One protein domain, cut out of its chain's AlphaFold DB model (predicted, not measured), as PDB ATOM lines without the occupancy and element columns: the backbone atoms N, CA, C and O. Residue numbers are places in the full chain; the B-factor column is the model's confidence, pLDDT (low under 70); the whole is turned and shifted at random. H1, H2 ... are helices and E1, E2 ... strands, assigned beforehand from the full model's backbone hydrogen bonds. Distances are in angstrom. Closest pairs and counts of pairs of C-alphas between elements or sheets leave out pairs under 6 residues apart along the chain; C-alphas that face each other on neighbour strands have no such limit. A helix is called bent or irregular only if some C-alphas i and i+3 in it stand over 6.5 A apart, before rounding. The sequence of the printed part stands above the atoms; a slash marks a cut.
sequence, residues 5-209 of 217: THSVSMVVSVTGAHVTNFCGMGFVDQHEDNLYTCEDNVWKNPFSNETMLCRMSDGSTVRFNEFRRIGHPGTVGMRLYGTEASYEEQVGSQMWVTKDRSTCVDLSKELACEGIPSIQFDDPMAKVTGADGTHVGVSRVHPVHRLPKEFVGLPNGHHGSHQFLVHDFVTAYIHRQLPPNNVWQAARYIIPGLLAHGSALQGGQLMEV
ATOM      1  N   THR A   5      -4.094  39.174  19.272       95.81
ATOM      2  CA  THR A   5      -4.624  40.411  19.868       95.81
ATOM      3  C   THR A   5      -6.137  40.537  19.740       95.81
ATOM      4  O   THR A   5      -6.800  40.892  20.711       95.81
ATOM      5  N   HIS A   6      -6.706  40.196  18.582       93.25
ATOM      6  CA  HIS A   6      -8.154  40.219  18.383       93.25
ATOM      7  C   HIS A   6      -8.873  39.224  19.297       93.25
ATOM      8  O   HIS A   6      -9.792  39.617  20.008       93.25
ATOM      9  N   SER A   7      -8.441  37.960  19.333       94.81
ATOM     10  CA  SER A   7      -9.126  36.930  20.121       94.81
ATOM     11  C   SER A   7      -8.983  37.173  21.624       94.81
ATOM     12  O   SER A   7      -9.967  37.054  22.353       94.81
ATOM     13  N   VAL A   8      -7.798  37.580  22.087       97.00
ATOM     14  CA  VAL A   8      -7.545  37.864  23.508       97.00
ATOM     15  C   VAL A   8      -8.279  39.118  23.978       97.00
ATOM     16  O   VAL A   8      -8.915  39.097  25.034       97.00
ATOM     17  N   SER A   9      -8.244  40.202  23.194       94.94
ATOM     18  CA  SER A   9      -8.863  41.470  23.600       94.94
ATOM     19  C   SER A   9     -10.379  41.376  23.753       94.94
ATOM     20  O   SER A   9     -10.908  42.038  24.643       94.94
ATOM     21  N   MET A  10     -11.077  40.531  22.981       93.38
ATOM     22  CA  MET A  10     -12.530  40.347  23.123       93.38
ATOM     23  C   MET A  10     -12.933  39.909  24.532       93.38
ATOM     24  O   MET A  10     -13.896  40.431  25.083       93.38
ATOM     25  N   VAL A  11     -12.190  38.980  25.136       95.50
ATOM     26  CA  VAL A  11     -12.517  38.472  26.476       95.50
ATOM     27  C   VAL A  11     -11.992  39.414  27.551       95.50
ATOM     28  O   VAL A  11     -12.754  39.844  28.412       95.50
ATOM     29  N   VAL A  12     -10.712  39.795  27.470       95.31
ATOM     30  CA  VAL A  12     -10.058  40.641  28.485       95.31
ATOM     31  C   VAL A  12     -10.749  42.002  28.616       95.31
ATOM     32  O   VAL A  12     -10.888  42.513  29.723       95.31
ATOM     33  N   SER A  13     -11.222  42.594  27.514       92.94
ATOM     34  CA  SER A  13     -11.888  43.906  27.557       92.94
ATOM     35  C   SER A  13     -13.300  43.849  28.143       92.94
ATOM     36  O   SER A  13     -13.792  44.867  28.619       92.94
ATOM     37  N   VAL A  14     -13.950  42.679  28.116       94.25
ATOM     38  CA  VAL A  14     -15.281  42.476  28.708       94.25
ATOM     39  C   VAL A  14     -15.173  42.138  30.192       94.25
ATOM     40  O   VAL A  14     -15.939  42.664  30.994       94.25
ATOM     41  N   THR A  15     -14.235  41.268  30.572       95.44
ATOM     42  CA  THR A  15     -14.135  40.771  31.954       95.44
ATOM     43  C   THR A  15     -13.213  41.608  32.837       95.44
ATOM     44  O   THR A  15     -13.340  41.573  34.057       95.44
ATOM     45  N   GLY A  16     -12.254  42.333  32.251       94.12
ATOM     46  CA  GLY A  16     -11.161  42.984  32.979       94.12
ATOM     47  C   GLY A  16     -10.115  42.011  33.545       94.12
ATOM     48  O   GLY A  16      -9.114  42.455  34.106       94.12
ATOM     49  N   ALA A  17     -10.314  40.698  33.393       96.38
ATOM     50  CA  ALA A  17      -9.377  39.671  33.837       96.38
ATOM     51  C   ALA A  17      -8.220  39.502  32.844       96.38
ATOM     52  O   ALA A  17      -8.360  39.782  31.656       96.38
ATOM     53  N   HIS A  18      -7.085  38.979  33.303       97.12
ATOM     54  CA  HIS A  18      -5.917  38.695  32.463       97.12
ATOM     55  C   HIS A  18      -5.482  37.230  32.580       97.12
ATOM     56  O   HIS A  18      -5.827  36.544  33.538       97.12
ATOM     57  N   VAL A  19      -4.742  36.735  31.585       98.25
ATOM     58  CA  VAL A  19      -4.236  35.353  31.577       98.25
ATOM     59  C   VAL A  19      -3.155  35.194  32.646       98.25
ATOM     60  O   VAL A  19      -2.213  35.977  32.675       98.25
ATOM     61  N   THR A  20      -3.266  34.160  33.480       98.31
ATOM     62  CA  THR A  20      -2.274  33.817  34.514       98.31
ATOM     63  C   THR A  20      -1.478  32.571  34.143       98.31
ATOM     64  O   THR A  20      -0.254  32.553  34.249       98.31
ATOM     65  N   ASN A  21      -2.156  31.543  33.626       98.62
ATOM     66  CA  ASN A  21      -1.531  30.331  33.107       98.62
ATOM     67  C   ASN A  21      -2.058  30.006  31.713       98.62
ATOM     68  O   ASN A  21      -3.215  30.291  31.400       98.62
ATOM     69  N   PHE A  22      -1.247  29.327  30.908       98.50
ATOM     70  CA  PHE A  22      -1.654  28.842  29.593       98.50
ATOM     71  C   PHE A  22      -0.930  27.549  29.214       98.50
ATOM     72  O   PHE A  22       0.187  27.291  29.662       98.50
ATOM     73  N   CYS A  23      -1.549  26.762  28.342       98.44
ATOM     74  CA  CYS A  23      -0.865  25.768  27.521       98.44
ATOM     75  C   CYS A  23      -1.268  25.956  26.053       98.44
ATOM     76  O   CYS A  23      -2.438  26.202  25.748       98.44
ATOM     77  N   GLY A  24      -0.288  25.897  25.154       98.38
ATOM     78  CA  GLY A  24      -0.462  26.073  23.715       98.38
ATOM     79  C   GLY A  24      -0.440  24.743  22.970       98.38
ATOM     80  O   GLY A  24       0.302  23.837  23.323       98.38
ATOM     81  N   MET A  25      -1.231  24.632  21.913       98.44
ATOM     82  CA  MET A  25      -1.251  23.502  20.990       98.44
ATOM     83  C   MET A  25      -1.226  24.044  19.566       98.44
ATOM     84  O   MET A  25      -1.927  25.011  19.266       98.44
ATOM     85  N   GLY A  26      -0.441  23.421  18.693       97.62
ATOM     86  CA  GLY A  26      -0.296  23.836  17.303       97.62
ATOM     87  C   GLY A  26      -0.478  22.670  16.341       97.62
ATOM     88  O   GLY A  26      -0.034  21.554  16.608       97.62
ATOM     89  N   PHE A  27      -1.123  22.930  15.209       97.75
ATOM     90  CA  PHE A  27      -1.165  22.014  14.077       97.75
ATOM     91  C   PHE A  27      -0.011  22.345  13.137       97.75
ATOM     92  O   PHE A  27      -0.019  23.414  12.523       97.75
ATOM     93  N   VAL A  28       0.979  21.452  13.049       97.25
ATOM     94  CA  VAL A  28       2.077  21.591  12.083       97.25
ATOM     95  C   VAL A  28       1.485  21.526  10.685       97.25
ATOM     96  O   VAL A  28       0.789  20.566  10.359       97.25
ATOM     97  N   ASP A  29       1.738  22.553   9.887       97.25
ATOM     98  CA  ASP A  29       1.161  22.667   8.559       97.25
ATOM     99  C   ASP A  29       1.655  21.549   7.632       97.25
ATOM    100  O   ASP A  29       2.834  21.197   7.637       97.25
ATOM    101  N   GLN A  30       0.748  20.999   6.828       95.56
ATOM    102  CA  GLN A  30       1.036  19.892   5.901       95.56
ATOM    103  C   GLN A  30       0.583  20.203   4.469       95.56
ATOM    104  O   GLN A  30       0.429  19.297   3.653       95.56
ATOM    105  N   HIS A  31       0.294  21.469   4.170       96.38
ATOM    106  CA  HIS A  31      -0.167  21.865   2.848       96.38
ATOM    107  C   HIS A  31       0.976  21.801   1.823       96.38
ATOM    108  O   HIS A  31       2.125  22.094   2.144       96.38
ATOM    109  N   GLU A  32       0.657  21.455   0.575       96.06
ATOM    110  CA  GLU A  32       1.636  21.180  -0.490       96.06
ATOM    111  C   GLU A  32       2.526  22.372  -0.883       96.06
ATOM    112  O   GLU A  32       3.626  22.182  -1.396       96.06
ATOM    113  N   ASP A  33       2.079  23.599  -0.608       95.50
ATOM    114  CA  ASP A  33       2.861  24.825  -0.830       95.50
ATOM    115  C   ASP A  33       3.987  25.025   0.205       95.50
ATOM    116  O   ASP A  33       4.831  25.898   0.018       95.50
ATOM    117  N   ASN A  34       4.001  24.235   1.288       94.38
ATOM    118  CA  ASN A  34       4.963  24.281   2.388       94.38
ATOM    119  C   ASN A  34       5.171  25.672   3.020       94.38
ATOM    120  O   ASN A  34       6.230  25.934   3.583       94.38
ATOM    121  N   LEU A  35       4.179  26.570   2.980       94.88
ATOM    122  CA  LEU A  35       4.354  27.971   3.413       94.88
ATOM    123  C   LEU A  35       4.864  28.129   4.861       94.88
ATOM    124  O   LEU A  35       5.642  29.033   5.150       94.88
ATOM    125  N   TYR A  36       4.400  27.286   5.788       95.44
ATOM    126  CA  TYR A  36       4.784  27.366   7.207       95.44
ATOM    127  C   TYR A  36       6.024  26.524   7.530       95.44
ATOM    128  O   TYR A  36       6.738  26.811   8.491       95.44
ATOM    129  N   THR A  37       6.285  25.480   6.747       94.12
ATOM    130  CA  THR A  37       7.345  24.495   6.996       94.12
ATOM    131  C   THR A  37       8.557  24.670   6.081       94.12
ATOM    132  O   THR A  37       9.515  23.908   6.203       94.12
ATOM    133  N   CYS A  38       8.557  25.674   5.198       93.62
ATOM    134  CA  CYS A  38       9.698  26.004   4.354       93.62
ATOM    135  C   CYS A  38      10.919  26.434   5.186       93.62
ATOM    136  O   CYS A  38      10.805  27.058   6.247       93.62
ATOM    137  N   GLU A  39      12.117  26.100   4.699       92.06
ATOM    138  CA  GLU A  39      13.377  26.348   5.415       92.06
ATOM    139  C   GLU A  39      13.632  27.846   5.667       92.06
ATOM    140  O   GLU A  39      14.158  28.244   6.716       92.06
ATOM    141  N   ASP A  40      13.208  28.691   4.725       94.25
ATOM    142  CA  ASP A  40      13.364  30.143   4.739       94.25
ATOM    143  C   ASP A  40      12.243  30.882   5.487       94.25
ATOM    144  O   ASP A  40      12.257  32.114   5.537       94.25
ATOM    145  N   ASN A  41      11.329  30.169   6.162       93.81
ATOM    146  CA  ASN A  41      10.347  30.787   7.051       93.81
ATOM    147  C   ASN A  41      11.064  31.624   8.127       93.81
ATOM    148  O   ASN A  41      11.688  31.091   9.053       93.81
ATOM    149  N   VAL A  42      10.969  32.951   8.011       94.38
ATOM    150  CA  VAL A  42      11.622  33.920   8.908       94.38
ATOM    151  C   VAL A  42      11.011  33.942  10.306       94.38
ATOM    152  O   VAL A  42      11.686  34.305  11.266       94.38
ATOM    153  N   TRP A  43       9.754  33.516  10.438       91.88
ATOM    154  CA  TRP A  43       9.030  33.482  11.707       91.88
ATOM    155  C   TRP A  43       9.305  32.215  12.508       91.88
ATOM    156  O   TRP A  43       8.956  32.161  13.684       91.88
ATOM    157  N   LYS A  44       9.898  31.193  11.872       93.62
ATOM    158  CA  LYS A  44      10.144  29.870  12.469       93.62
ATOM    159  C   LYS A  44       8.893  29.276  13.134       93.62
ATOM    160  O   LYS A  44       8.995  28.523  14.095       93.62
ATOM    161  N   ASN A  45       7.719  29.608  12.593       95.88
ATOM    162  CA  ASN A  45       6.437  29.085  13.036       95.88
ATOM    163  C   ASN A  45       5.990  27.950  12.104       95.88
ATOM    164  O   ASN A  45       5.560  28.247  10.988       95.88
ATOM    165  N   PRO A  46       6.033  26.684  12.552       96.75
ATOM    166  CA  PRO A  46       5.566  25.556  11.753       96.75
ATOM    167  C   PRO A  46       4.040  25.395  11.782       96.75
ATOM    168  O   PRO A  46       3.504  24.549  11.068       96.75
ATOM    169  N   PHE A  47       3.333  26.141  12.635       97.81
ATOM    170  CA  PHE A  47       1.919  25.935  12.897       97.81
ATOM    171  C   PHE A  47       1.044  26.858  12.055       97.81
ATOM    172  O   PHE A  47       1.143  28.082  12.162       97.81
ATOM    173  N   SER A  48       0.132  26.280  11.272       97.12
ATOM    174  CA  SER A  48      -0.893  27.056  10.559       97.12
ATOM    175  C   SER A  48      -2.124  27.356  11.404       97.12
ATOM    176  O   SER A  48      -2.879  28.279  11.095       97.12
ATOM    177  N   ASN A  49      -2.328  26.587  12.472       97.88
ATOM    178  CA  ASN A  49      -3.436  26.740  13.400       97.88
ATOM    179  C   ASN A  49      -2.923  26.533  14.825       97.88
ATOM    180  O   ASN A  49      -2.334  25.493  15.120       97.88
ATOM    181  N   GLU A  50      -3.179  27.486  15.714       98.25
ATOM    182  CA  GLU A  50      -2.798  27.398  17.119       98.25
ATOM    183  C   GLU A  50      -3.984  27.663  18.046       98.25
ATOM    184  O   GLU A  50      -4.864  28.487  17.787       98.25
ATOM    185  N   THR A  51      -3.979  26.966  19.173       98.56
ATOM    186  CA  THR A  51      -4.953  27.089  20.252       98.56
ATOM    187  C   THR A  51      -4.203  27.260  21.558       98.56
ATOM    188  O   THR A  51      -3.229  26.556  21.801       98.56
ATOM    189  N   MET A  52      -4.674  28.143  22.430       98.31
ATOM    190  CA  MET A  52      -4.224  28.182  23.818       98.31
ATOM    191  C   MET A  52      -5.397  28.031  24.775       98.31
ATOM    192  O   MET A  52      -6.446  28.650  24.586       98.31
ATOM    193  N   LEU A  53      -5.213  27.189  25.791       98.62
ATOM    194  CA  LEU A  53      -6.135  27.046  26.911       98.62
ATOM    195  C   LEU A  53      -5.550  27.769  28.120       98.62
ATOM    196  O   LEU A  53      -4.402  27.530  28.491       98.62
ATOM    197  N   CYS A  54      -6.345  28.641  28.724       98.62
ATOM    198  CA  CYS A  54      -5.894  29.605  29.712       98.62
ATOM    199  C   CYS A  54      -6.668  29.486  31.023       98.62
ATOM    200  O   CYS A  54      -7.875  29.231  31.028       98.62
ATOM    201  N   ARG A  55      -5.967  29.760  32.127       98.62
ATOM    202  CA  ARG A  55      -6.567  30.215  33.384       98.62
ATOM    203  C   ARG A  55      -6.464  31.735  33.440       98.62
ATOM    204  O   ARG A  55      -5.431  32.291  33.065       98.62
ATOM    205  N   MET A  56      -7.527  32.381  33.902       98.31
ATOM    206  CA  MET A  56      -7.607  33.830  34.050       98.31
ATOM    207  C   MET A  56      -7.471  34.245  35.520       98.31
ATOM    208  O   MET A  56      -7.641  33.434  36.434       98.31
ATOM    209  N   SER A  57      -7.179  35.521  35.758       98.00
ATOM    210  CA  SER A  57      -6.982  36.110  37.087       98.00
ATOM    211  C   SER A  57      -8.240  36.127  37.963       98.00
ATOM    212  O   SER A  57      -8.134  36.207  39.181       98.00
ATOM    213  N   ASP A  58      -9.426  36.043  37.360       97.38
ATOM    214  CA  ASP A  58     -10.721  35.944  38.048       97.38
ATOM    215  C   ASP A  58     -11.151  34.487  38.319       97.38
ATOM    216  O   ASP A  58     -12.251  34.235  38.806       97.38
ATOM    217  N   GLY A  59     -10.290  33.515  37.998       97.75
ATOM    218  CA  GLY A  59     -10.565  32.087  38.141       97.75
ATOM    219  C   GLY A  59     -11.318  31.461  36.963       97.75
ATOM    220  O   GLY A  59     -11.492  30.240  36.953       97.75
ATOM    221  N   SER A  60     -11.726  32.246  35.960       97.88
ATOM    222  CA  SER A  60     -12.335  31.711  34.741       97.88
ATOM    223  C   SER A  60     -11.320  30.955  33.874       97.88
ATOM    224  O   SER A  60     -10.097  31.046  34.046       97.88
ATOM    225  N   THR A  61     -11.835  30.168  32.929       98.25
ATOM    226  CA  THR A  61     -11.036  29.482  31.913       98.25
ATOM    227  C   THR A  61     -11.454  29.943  30.531       98.25
ATOM    228  O   THR A  61     -12.632  30.171  30.259       98.25
ATOM    229  N   VAL A  62     -10.473  30.104  29.646       98.31
ATOM    230  CA  VAL A  62     -10.709  30.642  28.305       98.31
ATOM    231  C   VAL A  62      -9.881  29.871  27.294       98.31
ATOM    232  O   VAL A  62      -8.743  29.496  27.563       98.31
ATOM    233  N   ARG A  63     -10.454  29.638  26.113       98.12
ATOM    234  CA  ARG A  63      -9.737  29.108  24.956       98.12
ATOM    235  C   ARG A  63      -9.645  30.184  23.887       98.12
ATOM    236  O   ARG A  63     -10.675  30.624  23.380       98.12
ATOM    237  N   PHE A  64      -8.427  30.511  23.480       98.25
ATOM    238  CA  PHE A  64      -8.174  31.378  22.337       98.25
ATOM    239  C   PHE A  64      -7.651  30.557  21.165       98.25
ATOM    240  O   PHE A  64      -6.855  29.638  21.351       98.25
ATOM    241  N   ASN A  65      -8.108  30.892  19.964       97.25
ATOM    242  CA  ASN A  65      -7.713  30.234  18.726       97.25
ATOM    243  C   ASN A  65      -7.201  31.270  17.732       97.25
ATOM    244  O   ASN A  65      -7.714  32.388  17.671       97.25
ATOM    245  N   GLU A  66      -6.234  30.858  16.929       96.50
ATOM    246  CA  GLU A  66      -5.701  31.615  15.807       96.50
ATOM    247  C   GLU A  66      -5.450  30.622  14.679       96.50
ATOM    248  O   GLU A  66      -4.548  29.792  14.750       96.50
ATOM    249  N   PHE A  67      -6.343  30.626  13.693       96.75
ATOM    250  CA  PHE A  67      -6.394  29.613  12.646       96.75
ATOM    251  C   PHE A  67      -6.279  30.283  11.281       96.75
ATOM    252  O   PHE A  67      -7.022  31.221  10.985       96.75
ATOM    253  N   ARG A  68      -5.359  29.794  10.447       95.25
ATOM    254  CA  ARG A  68      -5.096  30.336   9.105       95.25
ATOM    255  C   ARG A  68      -5.397  29.354   7.990       95.25
ATOM    256  O   ARG A  68      -5.694  29.789   6.881       95.25
ATOM    257  N   ARG A  69      -5.364  28.050   8.272       95.00
ATOM    258  CA  ARG A  69      -5.713  27.001   7.307       95.00
ATOM    259  C   ARG A  69      -6.842  26.138   7.835       95.00
ATOM    260  O   ARG A  69      -6.631  25.045   8.355       95.00
ATOM    261  N   ILE A  70      -8.053  26.659   7.693       95.00
ATOM    262  CA  ILE A  70      -9.303  25.966   8.002       95.00
ATOM    263  C   ILE A  70     -10.334  26.271   6.914       95.00
ATOM    264  O   ILE A  70     -10.236  27.285   6.225       95.00
ATOM    265  N   GLY A  71     -11.350  25.419   6.779       95.38
ATOM    266  CA  GLY A  71     -12.493  25.671   5.899       95.38
ATOM    267  C   GLY A  71     -13.412  26.760   6.459       95.38
ATOM    268  O   GLY A  71     -14.477  26.449   6.982       95.38
ATOM    269  N   HIS A  72     -12.990  28.024   6.394       93.56
ATOM    270  CA  HIS A  72     -13.763  29.171   6.871       93.56
ATOM    271  C   HIS A  72     -13.404  30.445   6.083       93.56
ATOM    272  O   HIS A  72     -12.218  30.704   5.889       93.56
ATOM    273  N   PRO A  73     -14.369  31.309   5.706       87.75
ATOM    274  CA  PRO A  73     -14.108  32.555   4.962       87.75
ATOM    275  C   PRO A  73     -13.425  33.677   5.779       87.75
ATOM    276  O   PRO A  73     -13.376  34.818   5.337       87.75
ATOM    277  N   GLY A  74     -12.900  33.369   6.971       87.62
ATOM    278  CA  GLY A  74     -12.413  34.350   7.950       87.62
ATOM    279  C   GLY A  74     -13.502  34.899   8.884       87.62
ATOM    280  O   GLY A  74     -14.633  35.139   8.475       87.62
ATOM    281  N   THR A  75     -13.171  35.038  10.168       89.62
ATOM    282  CA  THR A  75     -13.991  35.720  11.182       89.62
ATOM    283  C   THR A  75     -13.153  36.006  12.428       89.62
ATOM    284  O   THR A  75     -12.128  35.360  12.658       89.62
ATOM    285  N   VAL A  76     -13.622  36.943  13.244       90.44
ATOM    286  CA  VAL A  76     -13.244  37.097  14.647       90.44
ATOM    287  C   VAL A  76     -14.552  37.050  15.428       90.44
ATOM    288  O   VAL A  76     -15.449  37.837  15.153       90.44
ATOM    289  N   GLY A  77     -14.675  36.123  16.372       91.44
ATOM    290  CA  GLY A  77     -15.900  35.945  17.144       91.44
ATOM    291  C   GLY A  77     -15.606  35.351  18.512       91.44
ATOM    292  O   GLY A  77     -14.536  34.773  18.732       91.44
ATOM    293  N   MET A  78     -16.564  35.475  19.427       94.56
ATOM    294  CA  MET A  78     -16.420  34.966  20.789       94.56
ATOM    295  C   MET A  78     -17.647  34.187  21.246       94.56
ATOM    296  O   MET A  78     -18.763  34.392  20.780       94.56
ATOM    297  N   ARG A  79     -17.437  33.315  22.227       97.00
ATOM    298  CA  ARG A  79     -18.513  32.805  23.073       97.00
ATOM    299  C   ARG A  79     -18.112  33.047  24.514       97.00
ATOM    300  O   ARG A  79     -16.987  32.714  24.888       97.00
ATOM    301  N   LEU A  80     -19.006  33.641  25.287       97.44
ATOM    302  CA  LEU A  80     -18.766  33.979  26.682       97.44
ATOM    303  C   LEU A  80     -19.939  33.483  27.515       97.44
ATOM    304  O   LEU A  80     -21.085  33.824  27.234       97.44
ATOM    305  N   TYR A  81     -19.636  32.690  28.538       97.75
ATOM    306  CA  TYR A  81     -20.635  32.018  29.357       97.75
ATOM    307  C   TYR A  81     -20.598  32.564  30.779       97.75
ATOM    308  O   TYR A  81     -19.595  32.422  31.478       97.75
ATOM    309  N   GLY A  82     -21.691  33.196  31.197       96.69
ATOM    310  CA  GLY A  82     -21.913  33.653  32.564       96.69
ATOM    311  C   GLY A  82     -22.916  32.767  33.300       96.69
ATOM    312  O   GLY A  82     -23.553  31.885  32.724       96.69
ATOM    313  N   THR A  83     -23.086  33.015  34.598       97.00
ATOM    314  CA  THR A  83     -24.005  32.227  35.436       97.00
ATOM    315  C   THR A  83     -25.478  32.533  35.181       97.00
ATOM    316  O   THR A  83     -26.314  31.688  35.482       97.00
ATOM    317  N   GLU A  84     -25.809  33.709  34.639       97.25
ATOM    318  CA  GLU A  84     -27.194  34.127  34.350       97.25
ATOM    319  C   GLU A  84     -27.516  34.179  32.855       97.25
ATOM    320  O   GLU A  84     -28.643  33.894  32.448       97.25
ATOM    321  N   ALA A  85     -26.523  34.519  32.038       98.06
ATOM    322  CA  ALA A  85     -26.655  34.621  30.597       98.06
ATOM    323  C   ALA A  85     -25.316  34.355  29.905       98.06
ATOM    324  O   ALA A  85     -24.262  34.338  30.540       98.06
ATOM    325  N   SER A  86     -25.370  34.133  28.598       97.94
ATOM    326  CA  SER A  86     -24.228  33.876  27.730       97.94
ATOM    327  C   SER A  86     -24.386  34.635  26.416       97.94
ATOM    328  O   SER A  86     -25.501  34.848  25.944       97.94
ATOM    329  N   TYR A  87     -23.266  35.013  25.815       98.00
ATOM    330  CA  TYR A  87     -23.215  35.475  24.434       98.00
ATOM    331  C   TYR A  87     -22.629  34.365  23.567       98.00
ATOM    332  O   TYR A  87     -21.548  33.847  23.865       98.00
ATOM    333  N   GLU A  88     -23.330  34.007  22.495       97.38
ATOM    334  CA  GLU A  88     -22.901  32.976  21.558       97.38
ATOM    335  C   GLU A  88     -22.871  33.498  20.125       97.38
ATOM    336  O   GLU A  88     -23.872  33.990  19.612       97.38
ATOM    337  N   GLU A  89     -21.728  33.332  19.462       95.44
ATOM    338  CA  GLU A  89     -21.528  33.751  18.081       95.44
ATOM    339  C   GLU A  89     -20.996  32.619  17.203       95.44
ATOM    340  O   GLU A  89     -20.117  31.836  17.590       95.44
ATOM    341  N   GLN A  90     -21.539  32.554  15.992       92.94
ATOM    342  CA  GLN A  90     -21.105  31.693  14.901       92.94
ATOM    343  C   GLN A  90     -21.526  32.289  13.557       92.94
ATOM    344  O   GLN A  90     -22.240  33.289  13.499       92.94
ATOM    345  N   VAL A  91     -21.096  31.672  12.453       91.00
ATOM    346  CA  VAL A  91     -21.477  32.123  11.109       91.00
ATOM    347  C   VAL A  91     -23.001  32.204  11.000       91.00
ATOM    348  O   VAL A  91     -23.694  31.200  11.144       91.00
ATOM    349  N   GLY A  92     -23.502  33.416  10.752       90.62
ATOM    350  CA  GLY A  92     -24.925  33.690  10.569       90.62
ATOM    351  C   GLY A  92     -25.772  33.707  11.846       90.62
ATOM    352  O   GLY A  92     -26.992  33.661  11.728       90.62
ATOM    353  N   SER A  93     -25.182  33.740  13.048       93.94
ATOM    354  CA  SER A  93     -25.957  33.800  14.293       93.94
ATOM    355  C   SER A  93     -25.177  34.442  15.441       93.94
ATOM    356  O   SER A  93     -24.060  34.023  15.753       93.94
ATOM    357  N   GLN A  94     -25.798  35.432  16.085       97.12
ATOM    358  CA  GLN A  94     -25.311  36.104  17.292       97.12
ATOM    359  C   GLN A  94     -26.444  36.143  18.319       97.12
ATOM    360  O   GLN A  94     -27.452  36.809  18.103       97.12
ATOM    361  N   MET A  95     -26.305  35.421  19.428       98.06
ATOM    362  CA  MET A  95     -27.391  35.204  20.385       98.06
ATOM    363  C   MET A  95     -27.007  35.666  21.787       98.06
ATOM    364  O   MET A  95     -25.926  35.354  22.288       98.06
ATOM    365  N   TRP A  96     -27.946  36.332  22.452       98.19
ATOM    366  CA  TRP A  96     -27.989  36.418  23.904       98.19
ATOM    367  C   TRP A  96     -28.806  35.245  24.439       98.19
ATOM    368  O   TRP A  96     -29.995  35.118  24.141       98.19
ATOM    369  N   VAL A  97     -28.173  34.375  25.216       98.25
ATOM    370  CA  VAL A  97     -28.770  33.147  25.744       98.25
ATOM    371  C   VAL A  97     -28.933  33.277  27.250       98.25
ATOM    372  O   VAL A  97     -28.015  33.714  27.935       98.25
ATOM    373  N   THR A  98     -30.078  32.875  27.790       97.94
ATOM    374  CA  THR A  98     -30.331  32.871  29.238       97.94
ATOM    375  C   THR A  98     -30.760  31.475  29.704       97.94
ATOM    376  O   THR A  98     -30.863  30.535  28.914       97.94
ATOM    377  N   LYS A  99     -31.041  31.331  31.005       97.56
ATOM    378  CA  LYS A  99     -31.622  30.103  31.575       97.56
ATOM    379  C   LYS A  99     -33.028  29.791  31.052       97.56
ATOM    380  O   LYS A  99     -33.415  28.624  31.026       97.56
ATOM    381  N   ASP A 100     -33.785  30.808  30.647       97.44
ATOM    382  CA  ASP A 100     -35.115  30.653  30.065       97.44
ATOM    383  C   ASP A 100     -35.049  30.908  28.559       97.44
ATOM    384  O   ASP A 100     -34.918  32.048  28.109       97.44
ATOM    385  N   ARG A 101     -35.210  29.836  27.775       95.38
ATOM    386  CA  ARG A 101     -35.170  29.877  26.306       95.38
ATOM    387  C   ARG A 101     -36.120  30.911  25.699       95.38
ATOM    388  O   ARG A 101     -35.828  31.408  24.617       95.38
ATOM    389  N   SER A 102     -37.233  31.227  26.363       97.31
ATOM    390  CA  SER A 102     -38.194  32.225  25.880       97.31
ATOM    391  C   SER A 102     -37.667  33.665  25.952       97.31
ATOM    392  O   SER A 102     -38.195  34.547  25.282       97.31
ATOM    393  N   THR A 103     -36.606  33.890  26.730       97.25
ATOM    394  CA  THR A 103     -35.953  35.194  26.920       97.25
ATOM    395  C   THR A 103     -34.617  35.312  26.183       97.25
ATOM    396  O   THR A 103     -33.937  36.331  26.304       97.25
ATOM    397  N   CYS A 104     -34.228  34.292  25.412       98.06
ATOM    398  CA  CYS A 104     -33.099  34.401  24.494       98.06
ATOM    399  C   CYS A 104     -33.409  35.428  23.397       98.06
ATOM    400  O   CYS A 104     -34.523  35.474  22.875       98.06
ATOM    401  N   VAL A 105     -32.410  36.221  23.020       98.06
ATOM    402  CA  VAL A 105     -32.554  37.299  22.035       98.06
ATOM    403  C   VAL A 105     -31.571  37.069  20.897       98.06
ATOM    404  O   VAL A 105     -30.381  36.874  21.133       98.06
ATOM    405  N   ASP A 106     -32.067  37.101  19.661       97.88
ATOM    406  CA  ASP A 106     -31.213  37.191  18.478       97.88
ATOM    407  C   ASP A 106     -30.707  38.629  18.340       97.88
ATOM    408  O   ASP A 106     -31.492  39.566  18.188       97.88
ATOM    409  N   LEU A 107     -29.392  38.796  18.439       97.19
ATOM    410  CA  LEU A 107     -28.702  40.078  18.392       97.19
ATOM    411  C   LEU A 107     -28.232  40.444  16.980       97.19
ATOM    412  O   LEU A 107     -27.657  41.516  16.804       97.19
ATOM    413  N   SER A 108     -28.460  39.592  15.976       94.88
ATOM    414  CA  SER A 108     -27.869  39.755  14.641       94.88
ATOM    415  C   SER A 108     -28.206  41.110  14.011       94.88
ATOM    416  O   SER A 108     -27.339  41.746  13.423       94.88
ATOM    417  N   LYS A 109     -29.444  41.599  14.169       93.69
ATOM    418  CA  LYS A 109     -29.858  42.920  13.654       93.69
ATOM    419  C   LYS A 109     -29.270  44.078  14.459       93.69
ATOM    420  O   LYS A 109     -28.902  45.105  13.901       93.69
ATOM    421  N   GLU A 110     -29.169  43.916  15.770       94.12
ATOM    422  CA  GLU A 110     -28.675  44.940  16.688       94.12
ATOM    423  C   GLU A 110     -27.159  45.132  16.551       94.12
ATOM    424  O   GLU A 110     -26.658  46.250  16.701       94.12
ATOM    425  N   LEU A 111     -26.441  44.061  16.208       93.12
ATOM    426  CA  LEU A 111     -24.997  44.049  15.978       93.12
ATOM    427  C   LEU A 111     -24.609  44.242  14.502       93.12
ATOM    428  O   LEU A 111     -23.443  44.533  14.220       93.12
ATOM    429  N   ALA A 112     -25.559  44.154  13.565       91.25
ATOM    430  CA  ALA A 112     -25.310  44.422  12.153       91.25
ATOM    431  C   ALA A 112     -24.815  45.861  11.937       91.25
ATOM    432  O   ALA A 112     -25.396  46.835  12.420       91.25
ATOM    433  N   CYS A 113     -23.719  45.996  11.192       89.25
ATOM    434  CA  CYS A 113     -23.091  47.279  10.884       89.25
ATOM    435  C   CYS A 113     -23.678  47.891   9.605       89.25
ATOM    436  O   CYS A 113     -23.008  47.966   8.578       89.25
ATOM    437  N   GLU A 114     -24.943  48.301   9.673       83.81
ATOM    438  CA  GLU A 114     -25.700  48.860   8.540       83.81
ATOM    439  C   GLU A 114     -25.625  50.399   8.459       83.81
ATOM    440  O   GLU A 114     -26.007  50.984   7.449       83.81
ATOM    441  N   GLY A 115     -25.073  51.055   9.489       79.56
ATOM    442  CA  GLY A 115     -24.998  52.511   9.613       79.56
ATOM    443  C   GLY A 115     -26.129  53.107  10.462       79.56
ATOM    444  O   GLY A 115     -27.223  52.551  10.555       79.56
ATOM    445  N   ILE A 116     -25.855  54.237  11.123       77.25
ATOM    446  CA  ILE A 116     -26.813  54.931  12.003       77.25
ATOM    447  C   ILE A 116     -26.975  56.392  11.569       77.25
ATOM    448  O   ILE A 116     -25.965  57.093  11.466       77.25
ATOM    449  N   PRO A 117     -28.210  56.897  11.403       75.56
ATOM    450  CA  PRO A 117     -28.453  58.319  11.179       75.56
ATOM    451  C   PRO A 117     -27.956  59.187  12.349       75.56
ATOM    452  O   PRO A 117     -28.300  58.958  13.508       75.56
ATOM    453  N   SER A 118     -27.182  60.222  12.048       67.06
ATOM    454  CA  SER A 118     -26.890  61.328  12.959       67.06
ATOM    455  C   SER A 118     -28.171  62.144  13.167       67.06
ATOM    456  O   SER A 118     -28.833  62.563  12.220       67.06
ATOM    457  N   ILE A 119     -28.577  62.327  14.423       61.12
ATOM    458  CA  ILE A 119     -29.903  62.870  14.781       61.12
ATOM    459  C   ILE A 119     -29.998  64.401  14.583       61.12
ATOM    460  O   ILE A 119     -31.053  64.985  14.800       61.12
ATOM    461  N   GLN A 120     -28.952  65.089  14.118       55.75
ATOM    462  CA  GLN A 120     -28.975  66.549  13.969       55.75
ATOM    463  C   GLN A 120     -28.789  67.010  12.527       55.75
ATOM    464  O   GLN A 120     -27.680  67.327  12.115       55.75
ATOM    465  N   PHE A 121     -29.906  67.177  11.820       50.09
ATOM    466  CA  PHE A 121     -30.027  68.221  10.806       50.09
ATOM    467  C   PHE A 121     -31.425  68.848  10.901       50.09
ATOM    468  O   PHE A 121     -32.356  68.410  10.231       50.09
ATOM    469  N   ASP A 122     -31.555  69.901  11.713       47.75
ATOM    470  CA  ASP A 122     -32.701  70.832  11.668       47.75
ATOM    471  C   ASP A 122     -32.672  71.732  10.411       47.75
ATOM    472  O   ASP A 122     -33.481  72.647  10.268       47.75
ATOM    473  N   ASP A 123     -31.753  71.475   9.473       50.38
ATOM    474  CA  ASP A 123     -31.656  72.175   8.197       50.38
ATOM    475  C   ASP A 123     -32.047  71.243   7.029       50.38
ATOM    476  O   ASP A 123     -31.287  70.332   6.674       50.38
ATOM    477  N   PRO A 124     -33.207  71.470   6.383       50.66
ATOM    478  CA  PRO A 124     -33.644  70.740   5.194       50.66
ATOM    479  C   PRO A 124     -32.646  70.777   4.025       50.66
ATOM    480  O   PRO A 124     -32.691  69.895   3.167       50.66
ATOM    481  N   MET A 125     -31.748  71.770   3.975       47.62
ATOM    482  CA  MET A 125     -30.744  71.912   2.916       47.62
ATOM    483  C   MET A 125     -29.517  71.017   3.108       47.62
ATOM    484  O   MET A 125     -28.864  70.679   2.121       47.62
ATOM    485  N   ALA A 126     -29.252  70.526   4.323       48.19
ATOM    486  CA  ALA A 126     -28.135  69.613   4.573       48.19
ATOM    487  C   ALA A 126     -28.311  68.241   3.892       48.19
ATOM    488  O   ALA A 126     -27.328  67.608   3.508       48.19
ATOM    489  N   LYS A 127     -29.562  67.814   3.656       45.56
ATOM    490  CA  LYS A 127     -29.892  66.572   2.929       45.56
ATOM    491  C   LYS A 127     -29.541  66.599   1.439       45.56
ATOM    492  O   LYS A 127     -29.511  65.543   0.817       45.56
ATOM    493  N   VAL A 128     -29.346  67.779   0.850       42.00
ATOM    494  CA  VAL A 128     -29.228  67.936  -0.610       42.00
ATOM    495  C   VAL A 128     -27.764  68.057  -1.058       42.00
ATOM    496  O   VAL A 128     -27.468  67.844  -2.231       42.00
ATOM    497  N   THR A 129     -26.830  68.344  -0.143       41.84
ATOM    498  CA  THR A 129     -25.423  68.633  -0.490       41.84
ATOM    499  C   THR A 129     -24.372  67.840   0.295       41.84
ATOM    500  O   THR A 129     -23.187  67.973  -0.006       41.84
ATOM    501  N   GLY A 130     -24.756  67.019   1.278       44.03
ATOM    502  CA  GLY A 130     -23.850  66.145   2.035       44.03
ATOM    503  C   GLY A 130     -24.236  64.673   1.906       44.03
ATOM    504  O   GLY A 130     -25.380  64.362   1.575       44.03
ATOM    505  N   ALA A 131     -23.297  63.758   2.185       53.03
ATOM    506  CA  ALA A 131     -23.656  62.379   2.527       53.03
ATOM    507  C   ALA A 131     -24.783  62.425   3.572       53.03
ATOM    508  O   ALA A 131     -24.759  63.311   4.423       53.03
ATOM    509  N   ASP A 132     -25.756  61.525   3.450       58.25
ATOM    510  CA  ASP A 132     -27.082  61.398   4.092       58.25
ATOM    511  C   ASP A 132     -27.208  61.618   5.619       58.25
ATOM    512  O   ASP A 132     -28.266  61.379   6.202       58.25
ATOM    513  N   GLY A 133     -26.171  62.118   6.281       63.84
ATOM    514  CA  GLY A 133     -26.142  62.379   7.699       63.84
ATOM    515  C   GLY A 133     -25.983  61.091   8.481       63.84
ATOM    516  O   GLY A 133     -26.490  61.029   9.587       63.84
ATOM    517  N   THR A 134     -25.319  60.070   7.939       74.06
ATOM    518  CA  THR A 134     -25.197  58.741   8.551       74.06
ATOM    519  C   THR A 134     -23.765  58.475   9.023       74.06
ATOM    520  O   THR A 134     -22.796  58.730   8.308       74.06
ATOM    521  N   HIS A 135     -23.599  57.915  10.222       79.50
ATOM    522  CA  HIS A 135     -22.367  57.211  10.576       79.50
ATOM    523  C   HIS A 135     -22.363  55.879   9.828       79.50
ATOM    524  O   HIS A 135     -23.170  54.997  10.118       79.50
ATOM    525  N   VAL A 136     -21.495  55.746   8.828       85.62
ATOM    526  CA  VAL A 136     -21.437  54.565   7.956       85.62
ATOM    527  C   VAL A 136     -20.769  53.401   8.694       85.62
ATOM    528  O   VAL A 136     -19.816  53.608   9.439       85.62
ATOM    529  N   GLY A 137     -21.244  52.169   8.481       86.69
ATOM    530  CA  GLY A 137     -20.542  50.952   8.914       86.69
ATOM    531  C   GLY A 137     -20.509  50.702  10.425       86.69
ATOM    532  O   GLY A 137     -19.671  49.933  10.884       86.69
ATOM    533  N   VAL A 138     -21.400  51.329  11.196       91.06
ATOM    534  CA  VAL A 138     -21.581  51.104  12.643       91.06
ATOM    535  C   VAL A 138     -22.873  50.333  12.918       91.06
ATOM    536  O   VAL A 138     -23.822  50.396  12.137       91.06
ATOM    537  N   SER A 139     -22.909  49.610  14.036       92.75
ATOM    538  CA  SER A 139     -24.101  48.921  14.556       92.75
ATOM    539  C   SER A 139     -24.861  49.743  15.593       92.75
ATOM    540  O   SER A 139     -24.268  50.611  16.232       92.75
ATOM    541  N   ARG A 140     -26.146  49.424  15.814       91.88
ATOM    542  CA  ARG A 140     -27.077  50.142  16.716       91.88
ATOM    543  C   ARG A 140     -26.574  50.313  18.147       91.88
ATOM    544  O   ARG A 140     -26.970  51.254  18.826       91.88
ATOM    545  N   VAL A 141     -25.716  49.403  18.599       92.38
ATOM    546  CA  VAL A 141     -25.146  49.418  19.951       92.38
ATOM    547  C   VAL A 141     -23.908  50.309  20.078       92.38
ATOM    548  O   VAL A 141     -23.469  50.587  21.194       92.38
ATOM    549  N   HIS A 142     -23.327  50.774  18.966       93.44
ATOM    550  CA  HIS A 142     -22.179  51.669  19.025       93.44
ATOM    551  C   HIS A 142     -22.577  53.040  19.595       93.44
ATOM    552  O   HIS A 142     -23.566  53.634  19.159       93.44
ATOM    553  N   PRO A 143     -21.779  53.613  20.517       92.69
ATOM    554  CA  PRO A 143     -22.068  54.899  21.141       92.69
ATOM    555  C   PRO A 143     -21.690  56.067  20.214       92.69
ATOM    556  O   PRO A 143     -20.828  56.879  20.543       92.69
ATOM    557  N   VAL A 144     -22.329  56.160  19.045       91.38
ATOM    558  CA  VAL A 144     -22.004  57.139  17.986       91.38
ATOM    559  C   VAL A 144     -22.084  58.595  18.439       91.38
ATOM    560  O   VAL A 144     -21.392  59.436  17.886       91.38
ATOM    561  N   HIS A 145     -22.837  58.889  19.502       90.44
ATOM    562  CA  HIS A 145     -22.888  60.216  20.126       90.44
ATOM    563  C   HIS A 145     -21.532  60.690  20.686       90.44
ATOM    564  O   HIS A 145     -21.369  61.878  20.949       90.44
ATOM    565  N   ARG A 146     -20.565  59.782  20.889       92.44
ATOM    566  CA  ARG A 146     -19.180  60.125  21.251       92.44
ATOM    567  C   ARG A 146     -18.378  60.650  20.061       92.44
ATOM    568  O   ARG A 146     -17.373  61.317  20.266       92.44
ATOM    569  N   LEU A 147     -18.764  60.300  18.835       93.12
ATOM    570  CA  LEU A 147     -17.981  60.631  17.654       93.12
ATOM    571  C   LEU A 147     -18.189  62.101  17.262       93.12
ATOM    572  O   LEU A 147     -19.327  62.571  17.219       93.12
ATOM    573  N   PRO A 148     -17.108  62.825  16.922       91.69
ATOM    574  CA  PRO A 148     -17.206  64.132  16.294       91.69
ATOM    575  C   PRO A 148     -18.062  64.087  15.024       91.69
ATOM    576  O   PRO A 148     -18.005  63.123  14.253       91.69
ATOM    577  N   LYS A 149     -18.824  65.157  14.775       90.44
ATOM    578  CA  LYS A 149     -19.691  65.283  13.590       90.44
ATOM    579  C   LYS A 149     -18.909  65.210  12.275       90.44
ATOM    580  O   LYS A 149     -19.467  64.864  11.245       90.44
ATOM    581  N   GLU A 150     -17.616  65.511  12.311       90.69
ATOM    582  CA  GLU A 150     -16.699  65.450  11.176       90.69
ATOM    583  C   GLU A 150     -16.532  64.021  10.630       90.69
ATOM    584  O   GLU A 150     -16.102  63.854   9.492       90.69
ATOM    585  N   PHE A 151     -16.899  62.990  11.403       91.50
ATOM    586  CA  PHE A 151     -16.939  61.604  10.930       91.50
ATOM    587  C   PHE A 151     -18.234  61.217  10.207       91.50
ATOM    588  O   PHE A 151     -18.294  60.142   9.604       91.50
ATOM    589  N   VAL A 152     -19.273  62.054  10.255       89.69
ATOM    590  CA  VAL A 152     -20.544  61.776   9.578       89.69
ATOM    591  C   VAL A 152     -20.312  61.677   8.070       89.69
ATOM    592  O   VAL A 152     -19.642  62.515   7.469       89.69
ATOM    593  N   GLY A 153     -20.848  60.621   7.457       84.81
ATOM    594  CA  GLY A 153     -20.688  60.324   6.035       84.81
ATOM    595  C   GLY A 153     -19.325  59.749   5.636       84.81
ATOM    596  O   GLY A 153     -19.167  59.322   4.493       84.81
ATOM    597  N   LEU A 154     -18.342  59.702   6.544       90.06
ATOM    598  CA  LEU A 154     -17.037  59.109   6.255       90.06
ATOM    599  C   LEU A 154     -17.058  57.583   6.440       90.06
ATOM    600  O   LEU A 154     -17.762  57.080   7.321       90.06
ATOM    601  N   PRO A 155     -16.248  56.830   5.668       88.44
ATOM    602  CA  PRO A 155     -16.109  55.391   5.849       88.44
ATOM    603  C   PRO A 155     -15.649  55.019   7.261       88.44
ATOM    604  O   PRO A 155     -14.832  55.708   7.881       88.44
ATOM    605  N   ASN A 156     -16.123  53.871   7.736       88.19
ATOM    606  CA  ASN A 156     -15.700  53.270   8.990       88.19
ATOM    607  C   ASN A 156     -15.446  51.774   8.764       88.19
ATOM    608  O   ASN A 156     -16.278  51.078   8.183       88.19
ATOM    609  N   GLY A 157     -14.266  51.296   9.154       86.12
ATOM    610  CA  GLY A 157     -13.811  49.925   8.910       86.12
ATOM    611  C   GLY A 157     -13.871  49.053  10.162       86.12
ATOM    612  O   GLY A 157     -14.123  49.552  11.257       86.12
ATOM    613  N   HIS A 158     -13.612  47.751   9.989       87.88
ATOM    614  CA  HIS A 158     -13.565  46.753  11.070       87.88
ATOM    615  C   HIS A 158     -14.787  46.832  11.995       87.88
ATOM    616  O   HIS A 158     -14.665  47.158  13.177       87.88
ATOM    617  N   HIS A 159     -15.970  46.572  11.428       88.00
ATOM    618  CA  HIS A 159     -17.253  46.604  12.143       88.00
ATOM    619  C   HIS A 159     -17.520  47.933  12.872       88.00
ATOM    620  O   HIS A 159     -18.057  47.952  13.974       88.00
ATOM    621  N   GLY A 160     -17.109  49.054  12.273       89.56
ATOM    622  CA  GLY A 160     -17.405  50.387  12.794       89.56
ATOM    623  C   GLY A 160     -16.463  50.879  13.891       89.56
ATOM    624  O   GLY A 160     -16.710  51.936  14.469       89.56
ATOM    625  N   SER A 161     -15.377  50.159  14.178       91.69
ATOM    626  CA  SER A 161     -14.470  50.478  15.287       91.69
ATOM    627  C   SER A 161     -13.462  51.592  14.980       91.69
ATOM    628  O   SER A 161     -13.052  52.307  15.894       91.69
ATOM    629  N   HIS A 162     -13.062  51.785  13.717       94.44
ATOM    630  CA  HIS A 162     -11.950  52.679  13.359       94.44
ATOM    631  C   HIS A 162     -12.126  54.113  13.856       94.44
ATOM    632  O   HIS A 162     -11.197  54.683  14.427       94.44
ATOM    633  N   GLN A 163     -13.304  54.700  13.652       94.88
ATOM    634  CA  GLN A 163     -13.552  56.084  14.057       94.88
ATOM    635  C   GLN A 163     -13.477  56.252  15.583       94.88
ATOM    636  O   GLN A 163     -12.931  57.245  16.057       94.88
ATOM    637  N   PHE A 164     -13.932  55.256  16.355       94.94
ATOM    638  CA  PHE A 164     -13.794  55.259  17.815       94.94
ATOM    639  C   PHE A 164     -12.333  55.149  18.247       94.94
ATOM    640  O   PHE A 164     -11.918  55.882  19.136       94.94
ATOM    641  N   LEU A 165     -11.539  54.296  17.593       94.88
ATOM    642  CA  LEU A 165     -10.106  54.167  17.885       94.88
ATOM    643  C   LEU A 165      -9.357  55.482  17.634       94.88
ATOM    644  O   LEU A 165      -8.560  55.906  18.469       94.88
ATOM    645  N   VAL A 166      -9.638  56.146  16.508       95.38
ATOM    646  CA  VAL A 166      -9.061  57.462  16.196       95.38
ATOM    647  C   VAL A 166      -9.502  58.495  17.228       95.38
ATOM    648  O   VAL A 166      -8.664  59.234  17.746       95.38
ATOM    649  N   HIS A 167     -10.797  58.539  17.549       95.44
ATOM    650  CA  HIS A 167     -11.329  59.487  18.518       95.44
ATOM    651  C   HIS A 167     -10.706  59.296  19.906       95.44
ATOM    652  O   HIS A 167     -10.196  60.258  20.470       95.44
ATOM    653  N   ASP A 168     -10.672  58.069  20.428       95.75
ATOM    654  CA  ASP A 168     -10.125  57.780  21.755       95.75
ATOM    655  C   ASP A 168      -8.624  58.095  21.832       95.75
ATOM    656  O   ASP A 168      -8.168  58.653  22.830       95.75
ATOM    657  N   PHE A 169      -7.862  57.823  20.767       95.56
ATOM    658  CA  PHE A 169      -6.444  58.181  20.694       95.56
ATOM    659  C   PHE A 169      -6.220  59.701  20.735       95.56
ATOM    660  O   PHE A 169      -5.438  60.198  21.550       95.56
ATOM    661  N   VAL A 170      -6.912  60.453  19.873       95.44
ATOM    662  CA  VAL A 170      -6.750  61.913  19.777       95.44
ATOM    663  C   VAL A 170      -7.242  62.604  21.049       95.44
ATOM    664  O   VAL A 170      -6.555  63.479  21.576       95.44
ATOM    665  N   THR A 171      -8.389  62.185  21.587       95.25
ATOM    666  CA  THR A 171      -8.957  62.712  22.835       95.25
ATOM    667  C   THR A 171      -8.013  62.472  24.013       95.25
ATOM    668  O   THR A 171      -7.721  63.410  24.759       95.25
ATOM    669  N   ALA A 172      -7.461  61.260  24.150       95.94
ATOM    670  CA  ALA A 172      -6.482  60.948  25.191       95.94
ATOM    671  C   ALA A 172      -5.240  61.852  25.104       95.94
ATOM    672  O   ALA A 172      -4.786  62.379  26.122       95.94
ATOM    673  N   TYR A 173      -4.735  62.096  23.891       96.06
ATOM    674  CA  TYR A 173      -3.601  62.991  23.666       96.06
ATOM    675  C   TYR A 173      -3.911  64.442  24.063       96.06
ATOM    676  O   TYR A 173      -3.166  65.042  24.839       96.06
ATOM    677  N   ILE A 174      -5.024  65.000  23.574       97.50
ATOM    678  CA  ILE A 174      -5.413  66.396  23.828       97.50
ATOM    679  C   ILE A 174      -5.631  66.643  25.324       97.50
ATOM    680  O   ILE A 174      -5.154  67.642  25.865       97.50
ATOM    681  N   HIS A 175      -6.322  65.729  26.007       96.62
ATOM    682  CA  HIS A 175      -6.683  65.891  27.415       96.62
ATOM    683  C   HIS A 175      -5.644  65.343  28.397       96.62
ATOM    684  O   HIS A 175      -5.852  65.448  29.605       96.62
ATOM    685  N   ARG A 176      -4.526  64.788  27.908       95.38
ATOM    686  CA  ARG A 176      -3.494  64.129  28.729       95.38
ATOM    687  C   ARG A 176      -4.077  63.038  29.632       95.38
ATOM    688  O   ARG A 176      -3.761  62.959  30.817       95.38
ATOM    689  N   GLN A 177      -4.948  62.214  29.061       94.31
ATOM    690  CA  GLN A 177      -5.604  61.105  29.747       94.31
ATOM    691  C   GLN A 177      -5.049  59.769  29.260       94.31
ATOM    692  O   GLN A 177      -4.540  59.655  28.146       94.31
ATOM    693  N   LEU A 178      -5.159  58.743  30.100       92.56
ATOM    694  CA  LEU A 178      -4.829  57.379  29.711       92.56
ATOM    695  C   LEU A 178      -5.877  56.875  28.701       92.56
ATOM    696  O   LEU A 178      -7.064  56.871  29.043       92.56
ATOM    697  N   PRO A 179      -5.493  56.437  27.487       92.81
ATOM    698  CA  PRO A 179      -6.457  55.860  26.562       92.81
ATOM    699  C   PRO A 179      -7.014  54.533  27.108       92.81
ATOM    700  O   PRO A 179      -6.290  53.802  27.797       92.81
ATOM    701  N   PRO A 180      -8.262  54.167  26.749       89.38
ATOM    702  CA  PRO A 180      -8.872  52.903  27.171       89.38
ATOM    703  C   PRO A 180      -8.025  51.680  26.793       89.38
ATOM    704  O   PRO A 180      -7.889  50.744  27.577       89.38
ATOM    705  N   ASN A 181      -7.404  51.724  25.610       92.06
ATOM    706  CA  ASN A 181      -6.412  50.752  25.173       92.06
ATOM    707  C   ASN A 181      -5.005  51.360  25.270       92.06
ATOM    708  O   ASN A 181      -4.543  52.053  24.363       92.06
ATOM    709  N   ASN A 182      -4.344  51.136  26.403       93.44
ATOM    710  CA  ASN A 182      -2.975  51.580  26.673       93.44
ATOM    711  C   ASN A 182      -1.969  50.418  26.567       93.44
ATOM    712  O   ASN A 182      -2.345  49.266  26.357       93.44
ATOM    713  N   VAL A 183      -0.675  50.706  26.737       94.81
ATOM    714  CA  VAL A 183       0.392  49.708  26.542       94.81
ATOM    715  C   VAL A 183       0.340  48.527  27.527       94.81
ATOM    716  O   VAL A 183       0.731  47.427  27.147       94.81
ATOM    717  N   TRP A 184      -0.213  48.687  28.736       95.00
ATOM    718  CA  TRP A 184      -0.414  47.565  29.669       95.00
ATOM    719  C   TRP A 184      -1.524  46.629  29.185       95.00
ATOM    720  O   TRP A 184      -1.370  45.409  29.227       95.00
ATOM    721  N   GLN A 185      -2.612  47.185  28.644       94.38
ATOM    722  CA  GLN A 185      -3.665  46.378  28.024       94.38
ATOM    723  C   GLN A 185      -3.158  45.688  26.754       94.38
ATOM    724  O   GLN A 185      -3.352  44.486  26.591       94.38
ATOM    725  N   ALA A 186      -2.401  46.397  25.912       95.06
ATOM    726  CA  ALA A 186      -1.761  45.804  24.742       95.06
ATOM    727  C   ALA A 186      -0.832  44.634  25.117       95.06
ATOM    728  O   ALA A 186      -0.875  43.587  24.469       95.06
ATOM    729  N   ALA A 187      -0.047  44.773  26.194       95.94
ATOM    730  CA  ALA A 187       0.791  43.702  26.727       95.94
ATOM    731  C   ALA A 187      -0.047  42.483  27.156       95.94
ATOM    732  O   ALA A 187       0.266  41.358  26.759       95.94
ATOM    733  N   ARG A 188      -1.159  42.701  27.874       96.06
ATOM    734  CA  ARG A 188      -2.110  41.639  28.258       96.06
ATOM    735  C   ARG A 188      -2.746  40.936  27.056       96.06
ATOM    736  O   ARG A 188      -3.074  39.758  27.160       96.06
ATOM    737  N   TYR A 189      -2.892  41.613  25.916       96.69
ATOM    738  CA  TYR A 189      -3.443  41.011  24.697       96.69
ATOM    739  C   TYR A 189      -2.423  40.187  23.906       96.69
ATOM    740  O   TYR A 189      -2.786  39.166  23.322       96.69
ATOM    741  N   ILE A 190      -1.164  40.630  23.842       97.12
ATOM    742  CA  ILE A 190      -0.164  40.034  22.945       97.12
ATOM    743  C   ILE A 190       0.690  38.956  23.617       97.12
ATOM    744  O   ILE A 190       0.918  37.897  23.030       97.12
ATOM    745  N   ILE A 191       1.143  39.198  24.849       97.62
ATOM    746  CA  ILE A 191       2.146  38.360  25.517       97.62
ATOM    747  C   ILE A 191       1.666  36.916  25.703       97.62
ATOM    748  O   ILE A 191       2.439  36.014  25.364       97.62
ATOM    749  N   PRO A 192       0.417  36.645  26.143       97.81
ATOM    750  CA  PRO A 192      -0.047  35.270  26.302       97.81
ATOM    751  C   PRO A 192       0.053  34.451  25.011       97.81
ATOM    752  O   PRO A 192       0.499  33.310  25.051       97.81
ATOM    753  N   GLY A 193      -0.283  35.031  23.853       97.31
ATOM    754  CA  GLY A 193      -0.208  34.322  22.571       97.31
ATOM    755  C   GLY A 193       1.224  34.060  22.095       97.31
ATOM    756  O   GLY A 193       1.520  32.971  21.587       97.31
ATOM    757  N   LEU A 194       2.134  35.019  22.307       96.81
ATOM    758  CA  LEU A 194       3.557  34.830  22.006       96.81
ATOM    759  C   LEU A 194       4.143  33.693  22.847       96.81
ATOM    760  O   LEU A 194       4.805  32.806  22.314       96.81
ATOM    761  N   LEU A 195       3.852  33.674  24.149       97.94
ATOM    762  CA  LEU A 195       4.325  32.615  25.034       97.94
ATOM    763  C   LEU A 195       3.634  31.274  24.751       97.94
ATOM    764  O   LEU A 195       4.284  30.229  24.792       97.94
ATOM    765  N   ALA A 196       2.350  31.285  24.381       97.94
ATOM    766  CA  ALA A 196       1.632  30.083  23.969       97.94
ATOM    767  C   ALA A 196       2.239  29.433  22.720       97.94
ATOM    768  O   ALA A 196       2.219  28.208  22.621       97.94
ATOM    769  N   HIS A 197       2.848  30.214  21.818       97.88
ATOM    770  CA  HIS A 197       3.665  29.658  20.735       97.88
ATOM    771  C   HIS A 197       4.808  28.793  21.280       97.88
ATOM    772  O   HIS A 197       4.995  27.648  20.874       97.88
ATOM    773  N   GLY A 198       5.554  29.341  22.244       97.44
ATOM    774  CA  GLY A 198       6.656  28.646  22.900       97.44
ATOM    775  C   GLY A 198       6.195  27.395  23.647       97.44
ATOM    776  O   GLY A 198       6.885  26.379  23.606       97.44
ATOM    777  N   SER A 199       5.020  27.436  24.279       98.31
ATOM    778  CA  SER A 199       4.391  26.260  24.894       98.31
ATOM    779  C   SER A 199       4.039  25.192  23.851       98.31
ATOM    780  O   SER A 199       4.362  24.023  24.053       98.31
ATOM    781  N   ALA A 200       3.465  25.577  22.704       98.25
ATOM    782  CA  ALA A 200       3.129  24.648  21.622       98.25
ATOM    783  C   ALA A 200       4.371  23.943  21.048       98.25
ATOM    784  O   ALA A 200       4.352  22.729  20.850       98.25
ATOM    785  N   LEU A 201       5.479  24.671  20.864       97.69
ATOM    786  CA  LEU A 201       6.772  24.094  20.463       97.69
ATOM    787  C   LEU A 201       7.333  23.097  21.495       97.69
ATOM    788  O   LEU A 201       8.095  22.204  21.137       97.69
ATOM    789  N   GLN A 202       6.942  23.225  22.765       97.69
ATOM    790  CA  GLN A 202       7.345  22.357  23.879       97.69
ATOM    791  C   GLN A 202       6.302  21.272  24.197       97.69
ATOM    792  O   GLN A 202       6.236  20.772  25.319       97.69
ATOM    793  N   GLY A 203       5.455  20.904  23.230       97.19
ATOM    794  CA  GLY A 203       4.451  19.850  23.414       97.19
ATOM    795  C   GLY A 203       3.299  20.241  24.345       97.19
ATOM    796  O   GLY A 203       2.671  19.373  24.947       97.19
ATOM    797  N   GLY A 204       3.026  21.541  24.480       97.88
ATOM    798  CA  GLY A 204       1.902  22.067  25.250       97.88
ATOM    799  C   GLY A 204       2.121  22.106  26.755       97.88
ATOM    800  O   GLY A 204       1.180  21.921  27.528       97.88
ATOM    801  N   GLN A 205       3.355  22.370  27.186       98.31
ATOM    802  CA  GLN A 205       3.675  22.571  28.595       98.31
ATOM    803  C   GLN A 205       2.822  23.695  29.208       98.31
ATOM    804  O   GLN A 205       2.686  24.773  28.626       98.31
ATOM    805  N   LEU A 206       2.277  23.461  30.405       98.44
ATOM    806  CA  LEU A 206       1.608  24.500  31.187       98.44
ATOM    807  C   LEU A 206       2.641  25.516  31.692       98.44
ATOM    808  O   LEU A 206       3.612  25.141  32.349       98.44
ATOM    809  N   MET A 207       2.415  26.791  31.400       98.44
ATOM    810  CA  MET A 207       3.326  27.892  31.707       98.44
ATOM    811  C   MET A 207       2.574  29.072  32.337       98.44
ATOM    812  O   MET A 207       1.341  29.115  32.340       98.44
ATOM    813  N   GLU A 208       3.329  30.026  32.878       98.19
ATOM    814  CA  GLU A 208       2.825  31.260  33.489       98.19
ATOM    815  C   GLU A 208       3.063  32.466  32.582       98.19
ATOM    816  O   GLU A 208       4.075  32.541  31.878       98.19
ATOM    817  N   VAL A 209       2.124  33.414  32.594       97.31
ATOM    818  CA  VAL A 209       2.317  34.724  31.959       97.31
ATOM    819  C   VAL A 209       2.924  35.670  32.993       97.31
ATOM    820  O   VAL A 209       2.364  35.792  34.082       97.31
TER     821      VAL A 209
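Overview. This is residues 5 to 209 of the 217 residues of an uncharacterized protein of Candidatus Poribacteria bacterium (UniProt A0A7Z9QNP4). Two small three-stranded sheets, E1 E2 E3 and E4 E5 E6, make one end of a loose model with H1 between them, and the long helix H5 covers one face of the first sheet. The other end holds H4 among long loops, and from it the tip at residues 122 to 129, with H3, sticks out. The 205 printed residues have five named helices and six named strands, in the order H1 E1 E2 E3 E4 E5 E6 H2 H3 H4 H5; both sheets are antiparallel. The class is mixed, helices and strands, with under half of the residues in named elements. The radius of gyration of the C-alphas is 20.9 A, and the spans are 66 by 49 by 41 A.

Along the chain. Find C-alpha 5 at (-4.624, 40.411, 19.868); there H1, residues 5 to 15, begins. Next come E1, residues 19 to 28, 24.7 A long, E2, residues 47 to 56, 24.5 A, and E3, residues 61 to 67, 19.8 A. Read on to E4, residues 79 to 81, E5, residues 85 to 90, and E6, residues 93 to 98. H2 is residues 108 to 111, H3 residues 126 to 129, and H4 residues 162 to 175, 20.0 A long. H5, residues 183 to 201, is 27.1 A long and ends at C-alpha 201, (6.772, 24.094, 20.463). It is only just irregular, with C-alphas 189 and 192 6.9 A apart, and has a kink of 28 degrees near residue 190.

Arrangement. Look first at H1, which touches H5 at a steep tilt of 58 degrees, opposite ways; their closest C-alphas, Thr 5 and Tyr 189, are 5.0 A apart. H1 and H5 are on one face of the twisted sheet E1 E2 E3, two layers. H5 lies over E1 and E2 at a height over the sheet of 8.7 A. This sheet is a meander, each strand the antiparallel neighbour of the one before: N 23 and O 53 are 3.0 A apart, N 52 and O 64 2.9 A. E4 E5 E6 is a meander too, with N 80 and O 87 at 2.9 A and N 88 and O 95 at 2.9 A. H2 only grazes this second sheet with its residues 108 to 111. H4 is apart from H1, H2, H3 and H5. Every O i to N i+4 pair is within hydrogen-bond range in H4, 5 of 7 in H1 and 12 of 15 in H5; H2 and H3 are too short for such a pair.

Size, cuts and confidence. The two C-alphas farthest apart are those of Pro 124 and Gly 203, 66.1 A. The printed part has no cut. The links E1 to E2, E3 to E4, H2 to H3 and H3 to H4 are long. Look for low confidence at residues 118 to 133, whose pLDDT is under 70; the mean of the printed part is 91.2.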